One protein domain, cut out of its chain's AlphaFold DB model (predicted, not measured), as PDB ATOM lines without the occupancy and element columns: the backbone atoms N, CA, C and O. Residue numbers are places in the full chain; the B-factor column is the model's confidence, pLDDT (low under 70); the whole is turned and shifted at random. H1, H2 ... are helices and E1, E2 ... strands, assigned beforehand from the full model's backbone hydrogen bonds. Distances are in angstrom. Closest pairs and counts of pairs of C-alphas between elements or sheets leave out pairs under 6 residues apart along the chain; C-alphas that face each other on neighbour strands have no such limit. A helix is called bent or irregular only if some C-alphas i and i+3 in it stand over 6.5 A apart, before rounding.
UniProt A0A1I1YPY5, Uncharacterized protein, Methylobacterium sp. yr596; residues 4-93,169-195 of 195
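This is residues 4 to 93 and 169 to 195 of the 195 residues of an uncharacterized protein of Methylobacterium sp. yr596 (UniProt A0A1I1YPY5). A rod is built along one long helix, H2, which lies with H5a, one arm of the bent helix H5, over one face of a small sheet, two layers in all; the other arm, H5b, packs on H2. Residues 12 to 17, of which 12 to 15 belong to H1, stick out near where H2 begins; H3 and H4 are towards its other end. The printed part has 117 residues, in the order E1 H1 H2 H3 E2 E3 H4 H5, with an antiparallel sheet E1 - E3 - E2. It is mostly helix and only just compact, close to loose: radius of gyration of the C-alphas 16.0 A, spans 51 by 24 by 22 A.

E1 is residues 4 to 7, from C-alpha 4 at (38.522, 29.663, 42.060). H1 is 11 to 15, H2 22 to 50 (41.8 A), H3 56 to 59, E2 62 to 66, E3 73 to 78 (17.0 A) and H4 80 to 91 (15.5 A). H5, residues 173 to 193, was assigned as one helix by its hydrogen bonds but is bent: C-alphas 183 and 186 are 7.4 A apart. Its arms are H5a, 173 to 183 (15.7 A), and H5b, 186 to 193, ending at C-alpha 193 (47.996, 38.720, 20.388).

N 4 and O 76 of E1 and E3 are 2.9 A apart, and N 63 and O 77 of the hairpin E2 and E3 2.8 A, within hydrogen-bond range. H2 runs along the strands, height over the sheet 7.8 A; H5a is on the same face at 9.7 A. H2 touches H5a with residues 35 to 43 alone, closest C-alphas Ala 39 and Val 177, 5.2 A, at a steep tilt of 51 degrees, opposite ways. It touches H5b with residues 24 to 35 alone, closest C-alphas Ala 31 and Ala 188, 5.4 A. H3 only just touches H2, with 3 pairs of C-alphas within 8 A, closest Arg 44 and Leu 59, 5.4 A. H4 only grazes the sheet with residues 82 to 87; H1 is not on it. Every O i to N i+4 pair is within range in H1, H2, H5a and H5b, 5 of 8 in H4; H3 is too short.

The C-alphas farthest apart, Gly 17 and Arg 53, are 52.2 A apart. Residues 94 to 168 are not printed; C-alphas 93 and 169 are 8.1 A apart across the cut. Of the links printed whole, none is long. Residues 19, 20 and 195 have pLDDT under 70.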
ATOM      1  N   THR A   4      38.736  28.374  42.711       95.44
ATOM      2  CA  THR A   4      38.522  29.663  42.060       95.44
ATOM      3  C   THR A   4      38.601  29.533  40.543       95.44
ATOM      4  O   THR A   4      39.245  28.627  40.001       95.44
ATOM      5  N   ARG A   5      37.912  30.433  39.843       95.19
ATOM      6  CA  ARG A   5      37.853  30.476  38.383       95.19
ATOM      7  C   ARG A   5      38.746  31.595  37.869       95.19
ATOM      8  O   ARG A   5      38.532  32.754  38.196       95.19
ATOM      9  N   ILE A   6      39.646  31.252  36.955       94.00
ATOM     10  CA  ILE A   6      40.341  32.227  36.115       94.00
ATOM     11  C   ILE A   6      39.516  32.386  34.837       94.00
ATOM     12  O   ILE A   6      39.198  31.397  34.168       94.00
ATOM     13  N   LYS A   7      39.127  33.618  34.512       92.94
ATOM     14  CA  LYS A   7      38.345  33.958  33.317       92.94
ATOM     15  C   LYS A   7      38.974  35.174  32.650       92.94
ATOM     16  O   LYS A   7      39.258  36.151  33.332       92.94
ATOM     17  N   LEU A   8      39.141  35.126  31.331       88.00
ATOM     18  CA  LEU A   8      39.502  36.316  30.561       88.00
ATOM     19  C   LEU A   8      38.240  37.083  30.180       88.00
ATOM     20  O   LEU A   8      37.290  36.499  29.645       88.00
ATOM     21  N   ASP A   9      38.237  38.389  30.438       86.00
ATOM     22  CA  ASP A   9      37.237  39.270  29.852       86.00
ATOM     23  C   ASP A   9      37.607  39.559  28.397       86.00
ATOM     24  O   ASP A   9      38.572  40.252  28.088       86.00
ATOM     25  N   VAL A  10      36.821  38.986  27.492       81.62
ATOM     26  CA  VAL A  10      36.986  39.133  26.045       81.62
ATOM     27  C   VAL A  10      35.901  40.024  25.443       81.62
ATOM     28  O   VAL A  10      35.717  40.032  24.229       81.62
ATOM     29  N   SER A  11      35.156  40.770  26.264       82.12
ATOM     30  CA  SER A  11      34.010  41.571  25.816       82.12
ATOM     31  C   SER A  11      34.409  42.629  24.791       82.12
ATOM     32  O   SER A  11      33.706  42.816  23.802       82.12
ATOM     33  N   ALA A  12      35.563  43.276  24.973       79.19
ATOM     34  CA  ALA A  12      36.095  44.234  24.004       79.19
ATOM     35  C   ALA A  12      36.437  43.566  22.660       79.19
ATOM     36  O   ALA A  12      36.028  44.050  21.608       79.19
ATOM     37  N   LEU A  13      37.099  42.406  22.699       77.44
ATOM     38  CA  LEU A  13      37.439  41.630  21.502       77.44
ATOM     39  C   LEU A  13      36.185  41.089  20.795       77.44
ATOM     40  O   LEU A  13      36.138  41.035  19.568       77.44
ATOM     41  N   ARG A  14      35.153  40.708  21.561       77.69
ATOM     42  CA  ARG A  14      33.840  40.289  21.048       77.69
ATOM     43  C   ARG A  14      33.133  41.430  20.328       77.69
ATOM     44  O   ARG A  14      32.647  41.218  19.222       77.69
ATOM     45  N   ARG A  15      33.092  42.624  20.935       79.56
ATOM     46  CA  ARG A  15      32.511  43.831  20.318       79.56
ATOM     47  C   ARG A  15      33.226  44.205  19.021       79.56
ATOM     48  O   ARG A  15      32.569  44.614  18.076       79.56
ATOM     49  N   ALA A  16      34.539  43.993  18.961       77.06
ATOM     50  CA  ALA A  16      35.339  44.190  17.756       77.06
ATOM     51  C   ALA A  16      35.236  43.035  16.731       77.06
ATOM     52  O   ALA A  16      35.885  43.081  15.693       77.06
ATOM     53  N   GLY A  17      34.461  41.975  17.008       71.94
ATOM     54  CA  GLY A  17      34.279  40.825  16.110       71.94
ATOM     55  C   GLY A  17      35.448  39.829  16.060       71.94
ATOM     56  O   GLY A  17      35.356  38.814  15.374       71.94
ATOM     57  N   ILE A  18      36.517  40.064  16.822       71.25
ATOM     58  CA  ILE A  18      37.808  39.372  16.683       71.25
ATOM     59  C   ILE A  18      37.751  37.945  17.265       71.25
ATOM     60  O   ILE A  18      38.315  37.008  16.706       71.25
ATOM     61  N   THR A  19      37.004  37.712  18.350       66.31
ATOM     62  CA  THR A  19      36.990  36.416  19.074       66.31
ATOM     63  C   THR A  19      36.332  35.245  18.339       66.31
ATOM     64  O   THR A  19      36.227  34.162  18.914       66.31
ATOM     65  N   ARG A  20      35.789  35.457  17.133       66.94
ATOM     66  CA  ARG A  20      35.111  34.405  16.355       66.94
ATOM     67  C   ARG A  20      36.085  33.540  15.552       66.94
ATOM     68  O   ARG A  20      35.708  32.434  15.178       66.94
ATOM     69  N   ALA A  21      37.319  34.002  15.334       73.00
ATOM     70  CA  ALA A  21      38.367  33.182  14.737       73.00
ATOM     71  C   ALA A  21      38.725  32.022  15.682       73.00
ATOM     72  O   ALA A  21      39.007  32.227  16.870       73.00
ATOM     73  N   LYS A  22      38.684  30.792  15.160       78.88
ATOM     74  CA  LYS A  22      38.933  29.553  15.917       78.88
ATOM     75  C   LYS A  22      40.326  29.566  16.555       78.88
ATOM     76  O   LYS A  22      40.496  29.116  17.686       78.88
ATOM     77  N   GLU A  23      41.289  30.134  15.846       79.38
ATOM     78  CA  GLU A  23      42.693  30.277  16.211       79.38
ATOM     79  C   GLU A  23      42.846  31.187  17.434       79.38
ATOM     80  O   GLU A  23      43.445  30.780  18.432       79.38
ATOM     81  N   LEU A  24      42.213  32.369  17.424       83.38
ATOM     82  CA  LEU A  24      42.238  33.282  18.571       83.38
ATOM     83  C   LEU A  24      41.559  32.654  19.788       83.38
ATOM     84  O   LEU A  24      42.041  32.784  20.913       83.38
ATOM     85  N   ARG A  25      40.446  31.943  19.580       84.75
ATOM     86  CA  ARG A  25      39.770  31.260  20.679       84.75
ATOM     87  C   ARG A  25      40.657  30.184  21.307       84.75
ATOM     88  O   ARG A  25      40.743  30.127  22.533       84.75
ATOM     89  N   SER A  26      41.321  29.374  20.483       88.25
ATOM     90  CA  SER A  26      42.266  28.358  20.957       88.25
ATOM     91  C   SER A  26      43.413  28.988  21.743       88.25
ATOM     92  O   SER A  26      43.715  28.546  22.849       88.25
ATOM     93  N   ALA A  27      43.994  30.071  21.224       90.88
ATOM     94  CA  ALA A  27      45.097  30.766  21.873       90.88
ATOM     95  C   ALA A  27      44.688  31.381  23.227       90.88
ATOM     96  O   ALA A  27      45.424  31.286  24.208       90.88
ATOM     97  N   LEU A  28      43.484  31.954  23.333       92.00
ATOM     98  CA  LEU A  28      42.973  32.464  24.609       92.00
ATOM     99  C   LEU A  28      42.709  31.341  25.625       92.00
ATOM    100  O   LEU A  28      42.960  31.517  26.818       92.00
ATOM    101  N   ASP A  29      42.218  30.185  25.173       92.75
ATOM    102  CA  ASP A  29      42.048  29.012  26.035       92.75
ATOM    103  C   ASP A  29      43.408  28.478  26.531       92.75
ATOM    104  O   ASP A  29      43.537  28.139  27.711       92.75
ATOM    105  N   GLU A  30      44.431  28.457  25.669       93.44
ATOM    106  CA  GLU A  30      45.818  28.139  26.037       93.44
ATOM    107  C   GLU A  30      46.359  29.108  27.093       93.44
ATOM    108  O   GLU A  30      46.926  28.665  28.094       93.44
ATOM    109  N   ALA A  31      46.132  30.417  26.932       95.12
ATOM    110  CA  ALA A  31      46.570  31.420  27.901       95.12
ATOM    111  C   ALA A  31      45.948  31.198  29.285       95.12
ATOM    112  O   ALA A  31      46.650  31.237  30.297       95.12
ATOM    113  N   VAL A  32      44.647  30.907  29.358       96.38
ATOM    114  CA  VAL A  32      44.002  30.634  30.650       96.38
ATOM    115  C   VAL A  32      44.515  29.344  31.280       96.38
ATOM    116  O   VAL A  32      44.741  29.296  32.492       96.38
ATOM    117  N   LEU A  33      44.733  28.299  30.480       97.25
ATOM    118  CA  LEU A  33      45.314  27.053  30.972       97.25
ATOM    119  C   LEU A  33      46.745  27.246  31.475       97.25
ATOM    120  O   LEU A  33      47.098  26.684  32.511       97.25
ATOM    121  N   TYR A  34      47.540  28.076  30.803       97.50
ATOM    122  CA  TYR A  34      48.874  28.453  31.252       97.50
ATOM    123  C   TYR A  34      48.846  29.169  32.612       97.50
ATOM    124  O   TYR A  34      49.631  28.831  33.508       97.50
ATOM    125  N   LEU A  35      47.923  30.118  32.807       98.25
ATOM    126  CA  LEU A  35      47.752  30.807  34.091       98.25
ATOM    127  C   LEU A  35      47.324  29.832  35.193       98.25
ATOM    128  O   LEU A  35      47.908  29.832  36.273       98.25
ATOM    129  N   ALA A  36      46.370  28.946  34.908       98.44
ATOM    130  CA  ALA A  36      45.905  27.943  35.863       98.44
ATOM    131  C   ALA A  36      47.000  26.923  36.235       98.44
ATOM    132  O   ALA A  36      47.145  26.563  37.405       98.44
ATOM    133  N   ALA A  37      47.815  26.500  35.265       98.56
ATOM    134  CA  ALA A  37      48.969  25.636  35.497       98.56
ATOM    135  C   ALA A  37      50.043  26.334  36.346       98.56
ATOM    136  O   ALA A  37      50.591  25.731  37.272       98.56
ATOM    137  N   SER A  38      50.305  27.615  36.070       98.44
ATOM    138  CA  SER A  38      51.217  28.444  36.865       98.44
ATOM    139  C   SER A  38      50.711  28.614  38.301       98.44
ATOM    140  O   SER A  38      51.492  28.480  39.241       98.44
ATOM    141  N   ALA A  39      49.404  28.824  38.479       98.56
ATOM    142  CA  ALA A  39      48.776  28.955  39.790       98.56
ATOM    143  C   ALA A  39      48.876  27.651  40.590       98.56
ATOM    144  O   ALA A  39      49.303  27.669  41.740       98.56
ATOM    145  N   ARG A  40      48.597  26.497  39.964       98.38
ATOM    146  CA  ARG A  40      48.825  25.177  40.577       98.38
ATOM    147  C   ARG A  40      50.276  25.015  41.040       98.38
ATOM    148  O   ARG A  40      50.506  24.520  42.140       98.38
ATOM    149  N   LYS A  41      51.244  25.391  40.197       98.50
ATOM    150  CA  LYS A  41      52.670  25.289  40.532       98.50
ATOM    151  C   LYS A  41      53.007  26.146  41.758       98.50
ATOM    152  O   LYS A  41      53.567  25.611  42.706       98.50
ATOM    153  N   ARG A  42      52.590  27.418  41.775       98.50
ATOM    154  CA  ARG A  42      52.842  28.322  42.909       98.50
ATOM    155  C   ARG A  42      52.138  27.862  44.187       98.50
ATOM    156  O   ARG A  42      52.743  27.897  45.245       98.50
ATOM    157  N   LEU A  43      50.906  27.356  44.101       98.38
ATOM    158  CA  LEU A  43      50.207  26.768  45.254       98.38
ATOM    159  C   LEU A  43      50.984  25.596  45.858       98.38
ATOM    160  O   LEU A  43      51.073  25.481  47.074       98.38
ATOM    161  N   ARG A  44      51.576  24.740  45.017       98.00
ATOM    162  CA  ARG A  44      52.433  23.640  45.475       98.00
ATOM    163  C   ARG A  44      53.700  24.149  46.173       98.00
ATOM    164  O   ARG A  44      54.110  23.545  47.157       98.00
ATOM    165  N   GLU A  45      54.314  25.213  45.660       97.69
ATOM    166  CA  GLU A  45      55.499  25.854  46.255       97.69
ATOM    167  C   GLU A  45      55.162  26.472  47.620       97.69
ATOM    168  O   GLU A  45      55.791  26.131  48.616       97.69
ATOM    169  N   VAL A  46      54.087  27.258  47.702       97.56
ATOM    170  CA  VAL A  46      53.628  27.868  48.961       97.56
ATOM    171  C   VAL A  46      53.218  26.808  49.980       97.56
ATOM    172  O   VAL A  46      53.611  26.879  51.136       97.56
ATOM    173  N   ALA A  47      52.483  25.770  49.571       96.69
ATOM    174  CA  ALA A  47      52.137  24.666  50.467       96.69
ATOM    175  C   ALA A  47      53.378  23.912  50.962       96.69
ATOM    176  O   ALA A  47      53.390  23.398  52.077       96.69
ATOM    177  N   ALA A  48      54.428  23.830  50.142       95.94
ATOM    178  CA  ALA A  48      55.695  23.284  50.589       95.94
ATOM    179  C   ALA A  48      56.315  24.167  51.685       95.94
ATOM    180  O   ALA A  48      56.754  23.636  52.695       95.94
ATOM    181  N   GLU A  49      56.316  25.482  51.532       95.69
ATOM    182  CA  GLU A  49      56.883  26.407  52.521       95.69
ATOM    183  C   GLU A  49      56.080  26.464  53.826       95.69
ATOM    184  O   GLU A  49      56.663  26.475  54.905       95.69
ATOM    185  N   VAL A  50      54.750  26.464  53.733       94.50
ATOM    186  CA  VAL A  50      53.852  26.635  54.881       94.50
ATOM    187  C   VAL A  50      53.744  25.372  55.736       94.50
ATOM    188  O   VAL A  50      53.615  25.478  56.956       94.50
ATOM    189  N   PHE A  51      53.750  24.186  55.119       92.31
ATOM    190  CA  PHE A  51      53.499  22.932  55.825       92.31
ATOM    191  C   PHE A  51      54.786  22.215  56.233       92.31
ATOM    192  O   PHE A  51      55.589  21.786  55.394       92.31
ATOM    193  N   ASP A  52      54.910  21.970  57.534       87.50
ATOM    194  CA  ASP A  52      55.947  21.116  58.095       87.50
ATOM    195  C   ASP A  52      55.742  19.660  57.668       87.50
ATOM    196  O   ASP A  52      54.623  19.153  57.628       87.50
ATOM    197  N   ARG A  53      56.842  18.972  57.336       84.62
ATOM    198  CA  ARG A  53      56.872  17.520  57.049       84.62
ATOM    199  C   ARG A  53      55.757  17.043  56.098       84.62
ATOM    200  O   ARG A  53      55.194  15.962  56.253       84.62
ATOM    201  N   ARG A  54      55.465  17.846  55.073       87.56
ATOM    202  CA  ARG A  54      54.359  17.612  54.138       87.56
ATOM    203  C   ARG A  54      54.439  16.274  53.389       87.56
ATOM    204  O   ARG A  54      55.503  15.840  52.941       87.56
ATOM    205  N   THR A  55      53.280  15.663  53.153       90.88
ATOM    206  CA  THR A  55      53.167  14.484  52.283       90.88
ATOM    207  C   THR A  55      53.063  14.893  50.815       90.88
ATOM    208  O   THR A  55      52.495  15.935  50.474       90.88
ATOM    209  N   GLN A  56      53.542  14.036  49.907       92.81
ATOM    210  CA  GLN A  56      53.377  14.263  48.467       92.81
ATOM    211  C   GLN A  56      51.893  14.331  48.069       92.81
ATOM    212  O   GLN A  56      51.527  15.129  47.213       92.81
ATOM    213  N   PHE A  57      51.036  13.563  48.749       92.25
ATOM    214  CA  PHE A  57      49.583  13.617  48.586       92.25
ATOM    215  C   PHE A  57      49.016  15.028  48.817       92.25
ATOM    216  O   PHE A  57      48.192  15.489  48.029       92.25
ATOM    217  N   THR A  58      49.497  15.732  49.847       93.75
ATOM    218  CA  THR A  58      49.088  17.113  50.158       93.75
ATOM    219  C   THR A  58      49.554  18.086  49.079       93.75
ATOM    220  O   THR A  58      48.771  18.880  48.564       93.75
ATOM    221  N   LEU A  59      50.820  17.988  48.667       95.94
ATOM    222  CA  LEU A  59      51.379  18.851  47.620       95.94
ATOM    223  C   LEU A  59      50.727  18.620  46.248       95.94
ATOM    224  O   LEU A  59      50.603  19.537  45.436       95.94
ATOM    225  N   ASP A  60      50.299  17.388  45.985       96.69
ATOM    226  CA  ASP A  60      49.542  17.015  44.798       96.69
ATOM    227  C   ASP A  60      48.034  17.200  44.969       96.69
ATOM    228  O   ASP A  60      47.278  16.736  44.120       96.69
ATOM    229  N   ALA A  61      47.553  17.905  45.991       97.25
ATOM    230  CA  ALA A  61      46.128  18.187  46.128       97.25
ATOM    231  C   ALA A  61      45.626  19.219  45.102       97.25
ATOM    232  O   ALA A  61      44.458  19.185  44.713       97.25
ATOM    233  N   PHE A  62      46.492  20.121  44.633       98.25
ATOM    234  CA  PHE A  62      46.108  21.209  43.730       98.25
ATOM    235  C   PHE A  62      45.975  20.733  42.282       98.25
ATOM    236  O   PHE A  62      46.870  20.090  41.711       98.25
ATOM    237  N   ARG A  63      44.851  21.072  41.653       98.19
ATOM    238  CA  ARG A  63      44.515  20.714  40.274       98.19
ATOM    239  C   ARG A  63      43.950  21.909  39.527       98.19
ATOM    240  O   ARG A  63      43.524  22.900  40.116       98.19
ATOM    241  N   TYR A  64      43.940  21.784  38.208       98.31
ATOM    242  CA  TYR A  64      43.232  22.704  37.341       98.31
ATOM    243  C   TYR A  64      42.578  21.961  36.183       98.31
ATOM    244  O   TYR A  64      43.002  20.865  35.819       98.31
ATOM    245  N   ARG A  65      41.534  22.558  35.608       97.25
ATOM    246  CA  ARG A  65      40.884  22.058  34.392       97.25
ATOM    247  C   ARG A  65      40.296  23.196  33.572       97.25
ATOM    248  O   ARG A  65      39.860  24.200  34.135       97.25
ATOM    249  N   LYS A  66      40.232  23.013  32.252       96.50
ATOM    250  CA  LYS A  66      39.494  23.911  31.355       96.50
ATOM    251  C   LYS A  66      38.008  23.898  31.721       96.50
ATOM    252  O   LYS A  66      37.454  22.840  32.016       96.50
ATOM    253  N   LEU A  67      37.366  25.060  31.676       95.56
ATOM    254  CA  LEU A  67      35.913  25.164  31.736       95.56
ATOM    255  C   LEU A  67      35.361  25.287  30.316       95.56
ATOM    256  O   LEU A  67      35.833  26.104  29.528       95.56
ATOM    257  N   GLN A  68      34.361  24.469  30.002       88.62
ATOM    258  CA  GLN A  68      33.619  24.585  28.749       88.62
ATOM    259  C   GLN A  68      32.677  25.793  28.818       88.62
ATOM    260  O   GLN A  68      32.156  26.120  29.886       88.62
ATOM    261  N   GLY A  69      32.463  26.463  27.687       84.38
ATOM    262  CA  GLY A  69      31.526  27.581  27.582       84.38
ATOM    263  C   GLY A  69      31.964  28.641  26.580       84.38
ATOM    264  O   GLY A  69      32.915  28.454  25.826       84.38
ATOM    265  N   GLU A  70      31.280  29.783  26.579       78.44
ATOM    266  CA  GLU A  70      31.519  30.852  25.602       78.44
ATOM    267  C   GLU A  70      32.768  31.701  25.851       78.44
ATOM    268  O   GLU A  70      33.254  32.332  24.916       78.44
ATOM    269  N   ALA A  71      33.292  31.729  27.074       86.31
ATOM    270  CA  ALA A  71      34.450  32.541  27.438       86.31
ATOM    271  C   ALA A  71      35.636  31.652  27.849       86.31
ATOM    272  O   ALA A  71      35.409  30.686  28.586       86.31
ATOM    273  N   PRO A  72      36.878  31.991  27.449       92.19
ATOM    274  CA  PRO A  72      38.082  31.307  27.910       92.19
ATOM    275  C   PRO A  72      38.171  31.312  29.436       92.19
ATOM    276  O   PRO A  72      38.176  32.372  30.075       92.19
ATOM    277  N   ALA A  73      38.179  30.119  30.032       95.75
ATOM    278  CA  ALA A  73      38.162  29.958  31.476       95.75
ATOM    279  C   ALA A  73      38.776  28.627  31.939       95.75
ATOM    280  O   ALA A  73      38.673  27.601  31.263       95.75
ATOM    281  N   ALA A  74      39.346  28.633  33.143       98.00
ATOM    282  CA  ALA A  74      39.808  27.443  33.845       98.00
ATOM    283  C   ALA A  74      39.451  27.517  35.330       98.00
ATOM    284  O   ALA A  74      39.336  28.594  35.915       98.00
ATOM    285  N   LEU A  75      39.275  26.348  35.930       98.06
ATOM    286  CA  LEU A  75      39.083  26.169  37.361       98.06
ATOM    287  C   LEU A  75      40.411  25.743  37.978       98.06
ATOM    288  O   LEU A  75      41.001  24.782  37.491       98.06
ATOM    289  N   VAL A  76      40.826  26.399  39.058       98.50
ATOM    290  CA  VAL A  76      41.890  25.946  39.962       98.50
ATOM    291  C   VAL A  76      41.222  25.489  41.254       98.50
ATOM    292  O   VAL A  76      40.363  26.191  41.785       98.50
ATOM    293  N   TYR A  77      41.545  24.294  41.738       98.25
ATOM    294  CA  TYR A  77      40.830  23.682  42.857       98.25
ATOM    295  C   TYR A  77      41.697  22.701  43.646       98.25
ATOM    296  O   TYR A  77      42.706  22.193  43.152       98.25
ATOM    297  N   VAL A  78      41.266  22.418  44.873       97.88
ATOM    298  CA  VAL A  78      41.811  21.348  45.714       97.88
ATOM    299  C   VAL A  78      41.007  20.066  45.487       97.88
ATOM    300  O   VAL A  78      39.777  20.104  45.452       97.88
ATOM    301  N   LEU A  79      41.679  18.921  45.325       97.00
ATOM    302  CA  LEU A  79      41.024  17.616  45.179       97.00
ATOM    303  C   LEU A  79      40.072  17.327  46.357       97.00
ATOM    304  O   LEU A  79      40.462  17.572  47.497       97.00
ATOM    305  N   PRO A  80      38.879  16.734  46.129       94.56
ATOM    306  CA  PRO A  80      37.863  16.568  47.173       94.56
ATOM    307  C   PRO A  80      38.359  15.875  48.445       94.56
ATOM    308  O   PRO A  80      38.082  16.344  49.545       94.56
ATOM    309  N   LEU A  81      39.141  14.799  48.311       91.06
ATOM    310  CA  LEU A  81      39.676  14.073  49.465       91.06
ATOM    311  C   LEU A  81      40.639  14.931  50.296       91.06
ATOM    312  O   LEU A  81      40.595  14.878  51.518       91.06
ATOM    313  N   ALA A  82      41.484  15.732  49.647       93.50
ATOM    314  CA  ALA A  82      42.415  16.615  50.342       93.50
ATOM    315  C   ALA A  82      41.727  17.869  50.898       93.50
ATOM    316  O   ALA A  82      42.076  18.352  51.971       93.50
ATOM    317  N   ALA A  83      40.690  18.354  50.211       93.25
ATOM    318  CA  ALA A  83      39.890  19.491  50.649       93.25
ATOM    319  C   ALA A  83      39.216  19.255  52.008       93.25
ATOM    320  O   ALA A  83      38.908  20.225  52.691       93.25
ATOM    321  N   ARG A  84      39.019  17.991  52.403       89.56
ATOM    322  CA  ARG A  84      38.482  17.606  53.713       89.56
ATOM    323  C   ARG A  84      39.323  18.098  54.895       89.56
ATOM    324  O   ARG A  84      38.743  18.361  55.934       89.56
ATOM    325  N   TYR A  85      40.644  18.221  54.744       89.12
ATOM    326  CA  TYR A  85      41.517  18.766  55.794       89.12
ATOM    327  C   TYR A  85      42.146  20.105  55.392       89.12
ATOM    328  O   TYR A  85      42.235  21.003  56.218       89.12
ATOM    329  N   LEU A  86      42.492  20.304  54.113       93.81
ATOM    330  CA  LEU A  86      43.069  21.572  53.645       93.81
ATOM    331  C   LEU A  86      42.097  22.754  53.723       93.81
ATOM    332  O   LEU A  86      42.538  23.892  53.638       93.81
ATOM    333  N   ALA A  87      40.787  22.522  53.861       94.25
ATOM    334  CA  ALA A  87      39.847  23.615  54.092       94.25
ATOM    335  C   ALA A  87      40.182  24.389  55.376       94.25
ATOM    336  O   ALA A  87      40.133  25.613  55.348       94.25
ATOM    337  N   LEU A  88      40.588  23.695  56.443       94.38
ATOM    338  CA  LEU A  88      40.989  24.328  57.701       94.38
ATOM    339  C   LEU A  88      42.255  25.173  57.520       94.38
ATOM    340  O   LEU A  88      42.340  26.276  58.033       94.38
ATOM    341  N   GLU A  89      43.196  24.719  56.693       95.31
ATOM    342  CA  GLU A  89      44.414  25.485  56.389       95.31
ATOM    343  C   GLU A  89      44.138  26.743  55.549       95.31
ATOM    344  O   GLU A  89      44.912  27.697  55.591       95.31
ATOM    345  N   VAL A  90      43.059  26.751  54.758       96.56
ATOM    346  CA  VAL A  90      42.691  27.884  53.886       96.56
ATOM    347  C   VAL A  90      41.774  28.879  54.590       96.56
ATOM    348  O   VAL A  90      41.911  30.079  54.384       96.56
ATOM    349  N   PHE A  91      40.811  28.393  55.371       96.25
ATOM    350  CA  PHE A  91      39.749  29.213  55.958       96.25
ATOM    351  C   PHE A  91      39.863  29.358  57.477       96.25
ATOM    352  O   PHE A  91      39.153  30.177  58.054       96.25
ATOM    353  N   GLY A  92      40.746  28.593  58.121       95.00
ATOM    354  CA  GLY A  92      40.751  28.423  59.567       95.00
ATOM    355  C   GLY A  92      39.555  27.600  60.046       95.00
ATOM    356  O   GLY A  92      38.859  26.952  59.257       95.00
ATOM    357  N   GLY A  93      39.312  27.655  61.351       94.62
ATOM    358  CA  GLY A  93      38.153  27.046  62.001       94.62
ATOM    359  C   GLY A  93      38.535  25.953  62.985       94.62
ATOM    360  O   GLY A  93      39.684  25.846  63.404       94.62
ATOM    361  N   PRO A 169      44.133  30.321  59.414       95.56
ATOM    362  CA  PRO A 169      44.427  30.251  57.989       95.56
ATOM    363  C   PRO A 169      45.927  30.439  57.733       95.56
ATOM    364  O   PRO A 169      46.500  31.475  58.067       95.56
ATOM    365  N   ARG A 170      46.566  29.454  57.101       95.56
ATOM    366  CA  ARG A 170      48.002  29.482  56.767       95.56
ATOM    367  C   ARG A 170      48.281  29.320  55.279       95.56
ATOM    368  O   ARG A 170      49.356  29.691  54.817       95.56
ATOM    369  N   LEU A 171      47.334  28.773  54.515       96.44
ATOM    370  CA  LEU A 171      47.441  28.587  53.072       96.44
ATOM    371  C   LEU A 171      46.616  29.662  52.339       96.44
ATOM    372  O   LEU A 171      45.410  29.472  52.154       96.44
ATOM    373  N   PRO A 172      47.238  30.753  51.851       97.06
ATOM    374  CA  PRO A 172      46.540  31.851  51.176       97.06
ATOM    375  C   PRO A 172      46.152  31.470  49.735       97.06
ATOM    376  O   PRO A 172      46.680  31.988  48.752       97.06
ATOM    377  N   PHE A 173      45.245  30.501  49.586       98.12
ATOM    378  CA  PHE A 173      44.909  29.889  48.296       98.12
ATOM    379  C   PHE A 173      44.475  30.922  47.248       98.12
ATOM    380  O   PHE A 173      44.929  30.872  46.104       98.12
ATOM    381  N   TYR A 174      43.590  31.845  47.627       98.00
ATOM    382  CA  TYR A 174      43.026  32.832  46.707       98.00
ATOM    383  C   TYR A 174      44.060  33.880  46.303       98.00
ATOM    384  O   TYR A 174      44.234  34.113  45.105       98.00
ATOM    385  N   ASP A 175      44.817  34.399  47.269       98.12
ATOM    386  CA  ASP A 175      45.844  35.416  47.030       98.12
ATOM    387  C   ASP A 175      46.957  34.885  46.124       98.12
ATOM    388  O   ASP A 175      47.434  35.587  45.235       98.12
ATOM    389  N   VAL A 176      47.335  33.610  46.284       98.25
ATOM    390  CA  VAL A 176      48.321  32.964  45.409       98.25
ATOM    391  C   VAL A 176      47.825  32.892  43.966       98.25
ATOM    392  O   VAL A 176      48.585  33.180  43.037       98.25
ATOM    393  N   VAL A 177      46.564  32.506  43.751       98.12
ATOM    394  CA  VAL A 177      46.001  32.436  42.395       98.12
ATOM    395  C   VAL A 177      45.901  33.835  41.785       98.12
ATOM    396  O   VAL A 177      46.272  34.017  40.623       98.12
ATOM    397  N   GLU A 178      45.452  34.824  42.556       98.06
ATOM    398  CA  GLU A 178      45.356  36.214  42.111       98.06
ATOM    399  C   GLU A 178      46.728  36.793  41.747       98.06
ATOM    400  O   GLU A 178      46.891  37.350  40.658       98.06
ATOM    401  N   ALA A 179      47.733  36.607  42.606       98.12
ATOM    402  CA  ALA A 179      49.093  37.079  42.369       98.12
ATOM    403  C   ALA A 179      49.658  36.519  41.058       98.12
ATOM    404  O   ALA A 179      50.189  37.274  40.244       98.12
ATOM    405  N   VAL A 180      49.462  35.225  40.787       98.06
ATOM    406  CA  VAL A 180      49.900  34.612  39.524       98.06
ATOM    407  C   VAL A 180      49.194  35.224  38.314       98.06
ATOM    408  O   VAL A 180      49.845  35.485  37.299       98.06
ATOM    409  N   VAL A 181      47.882  35.459  38.392       96.81
ATOM    410  CA  VAL A 181      47.129  36.097  37.300       96.81
ATOM    411  C   VAL A 181      47.625  37.523  37.064       96.81
ATOM    412  O   VAL A 181      47.827  37.905  35.913       96.81
ATOM    413  N   ARG A 182      47.887  38.286  38.126       96.94
ATOM    414  CA  ARG A 182      48.411  39.654  38.040       96.94
ATOM    415  C   ARG A 182      49.821  39.698  37.445       96.94
ATOM    416  O   ARG A 182      50.077  40.497  36.551       96.94
ATOM    417  N   GLU A 183      50.713  38.820  37.900       97.31
ATOM    418  CA  GLU A 183      52.111  38.746  37.451       97.31
ATOM    419  C   GLU A 183      52.236  38.267  35.997       97.31
ATOM    420  O   GLU A 183      53.041  38.791  35.229       97.31
ATOM    421  N   ARG A 184      51.463  37.244  35.606       96.50
ATOM    422  CA  ARG A 184      51.659  36.529  34.330       96.50
ATOM    423  C   ARG A 184      50.593  36.809  33.280       96.50
ATOM    424  O   ARG A 184      50.816  36.520  32.105       96.50
ATOM    425  N   GLY A 185      49.449  37.359  33.678       93.12
ATOM    426  CA  GLY A 185      48.317  37.657  32.800       93.12
ATOM    427  C   GLY A 185      48.691  38.533  31.604       93.12
ATOM    428  O   GLY A 185      48.427  38.119  30.473       93.12
ATOM    429  N   PRO A 186      49.357  39.689  31.807       92.75
ATOM    430  CA  PRO A 186      49.754  40.561  30.704       92.75
ATOM    431  C   PRO A 186      50.634  39.852  29.669       92.75
ATOM    432  O   PRO A 186      50.359  39.927  28.474       92.75
ATOM    433  N   GLY A 187      51.646  39.099  30.116       91.56
ATOM    434  CA  GLY A 187      52.541  38.353  29.227       91.56
ATOM    435  C   GLY A 187      51.834  37.222  28.472       91.56
ATOM    436  O   GLY A 187      52.048  37.054  27.272       91.56
ATOM    437  N   ALA A 188      50.943  36.485  29.146       91.19
ATOM    438  CA  ALA A 188      50.151  35.430  28.514       91.19
ATOM    439  C   ALA A 188      49.242  35.987  27.404       91.19
ATOM    440  O   ALA A 188      49.153  35.401  26.328       91.19
ATOM    441  N   LEU A 189      48.617  37.149  27.631       87.94
ATOM    442  CA  LEU A 189      47.787  37.821  26.628       87.94
ATOM    443  C   LEU A 189      48.610  38.390  25.471       87.94
ATOM    444  O   LEU A 189      48.234  38.219  24.315       87.94
ATOM    445  N   GLN A 190      49.746  39.027  25.758       86.75
ATOM    446  CA  GLN A 190      50.636  39.537  24.712       86.75
ATOM    447  C   GLN A 190      51.142  38.421  23.795       86.75
ATOM    448  O   GLN A 190      51.235  38.629  22.590       86.75
ATOM    449  N   HIS A 191      51.433  37.234  24.337       86.81
ATOM    450  CA  HIS A 191      51.819  36.079  23.525       86.81
ATOM    451  C   HIS A 191      50.703  35.650  22.565       86.81
ATOM    452  O   HIS A 191      50.978  35.358  21.405       86.81
ATOM    453  N   VAL A 192      49.447  35.655  23.024       85.81
ATOM    454  CA  VAL A 192      48.282  35.332  22.189       85.81
ATOM    455  C   VAL A 192      48.085  36.348  21.068       85.81
ATOM    456  O   VAL A 192      47.824  35.954  19.942       85.81
ATOM    457  N   LEU A 193      48.226  37.644  21.362       79.00
ATOM    458  CA  LEU A 193      47.996  38.720  20.388       79.00
ATOM    459  C   LEU A 193      49.097  38.851  19.323       79.00
ATOM    460  O   LEU A 193      48.901  39.564  18.346       79.00
ATOM    461  N   ARG A 194      50.262  38.225  19.531       80.00
ATOM    462  CA  ARG A 194      51.404  38.256  18.599       80.00
ATOM    463  C   ARG A 194      51.466  37.050  17.653       80.00
ATOM    464  O   ARG A 194      52.356  37.029  16.806       80.00
ATOM    465  N   ARG A 195      50.606  36.048  17.843       67.94
ATOM    466  CA  ARG A 195      50.445  34.919  16.917       67.94
ATOM    467  C   ARG A 195      49.523  35.307  15.772       67.94
ATOM    468  O   ARG A 195      49.794  34.822  14.656       67.94
TER     469      ARG A 195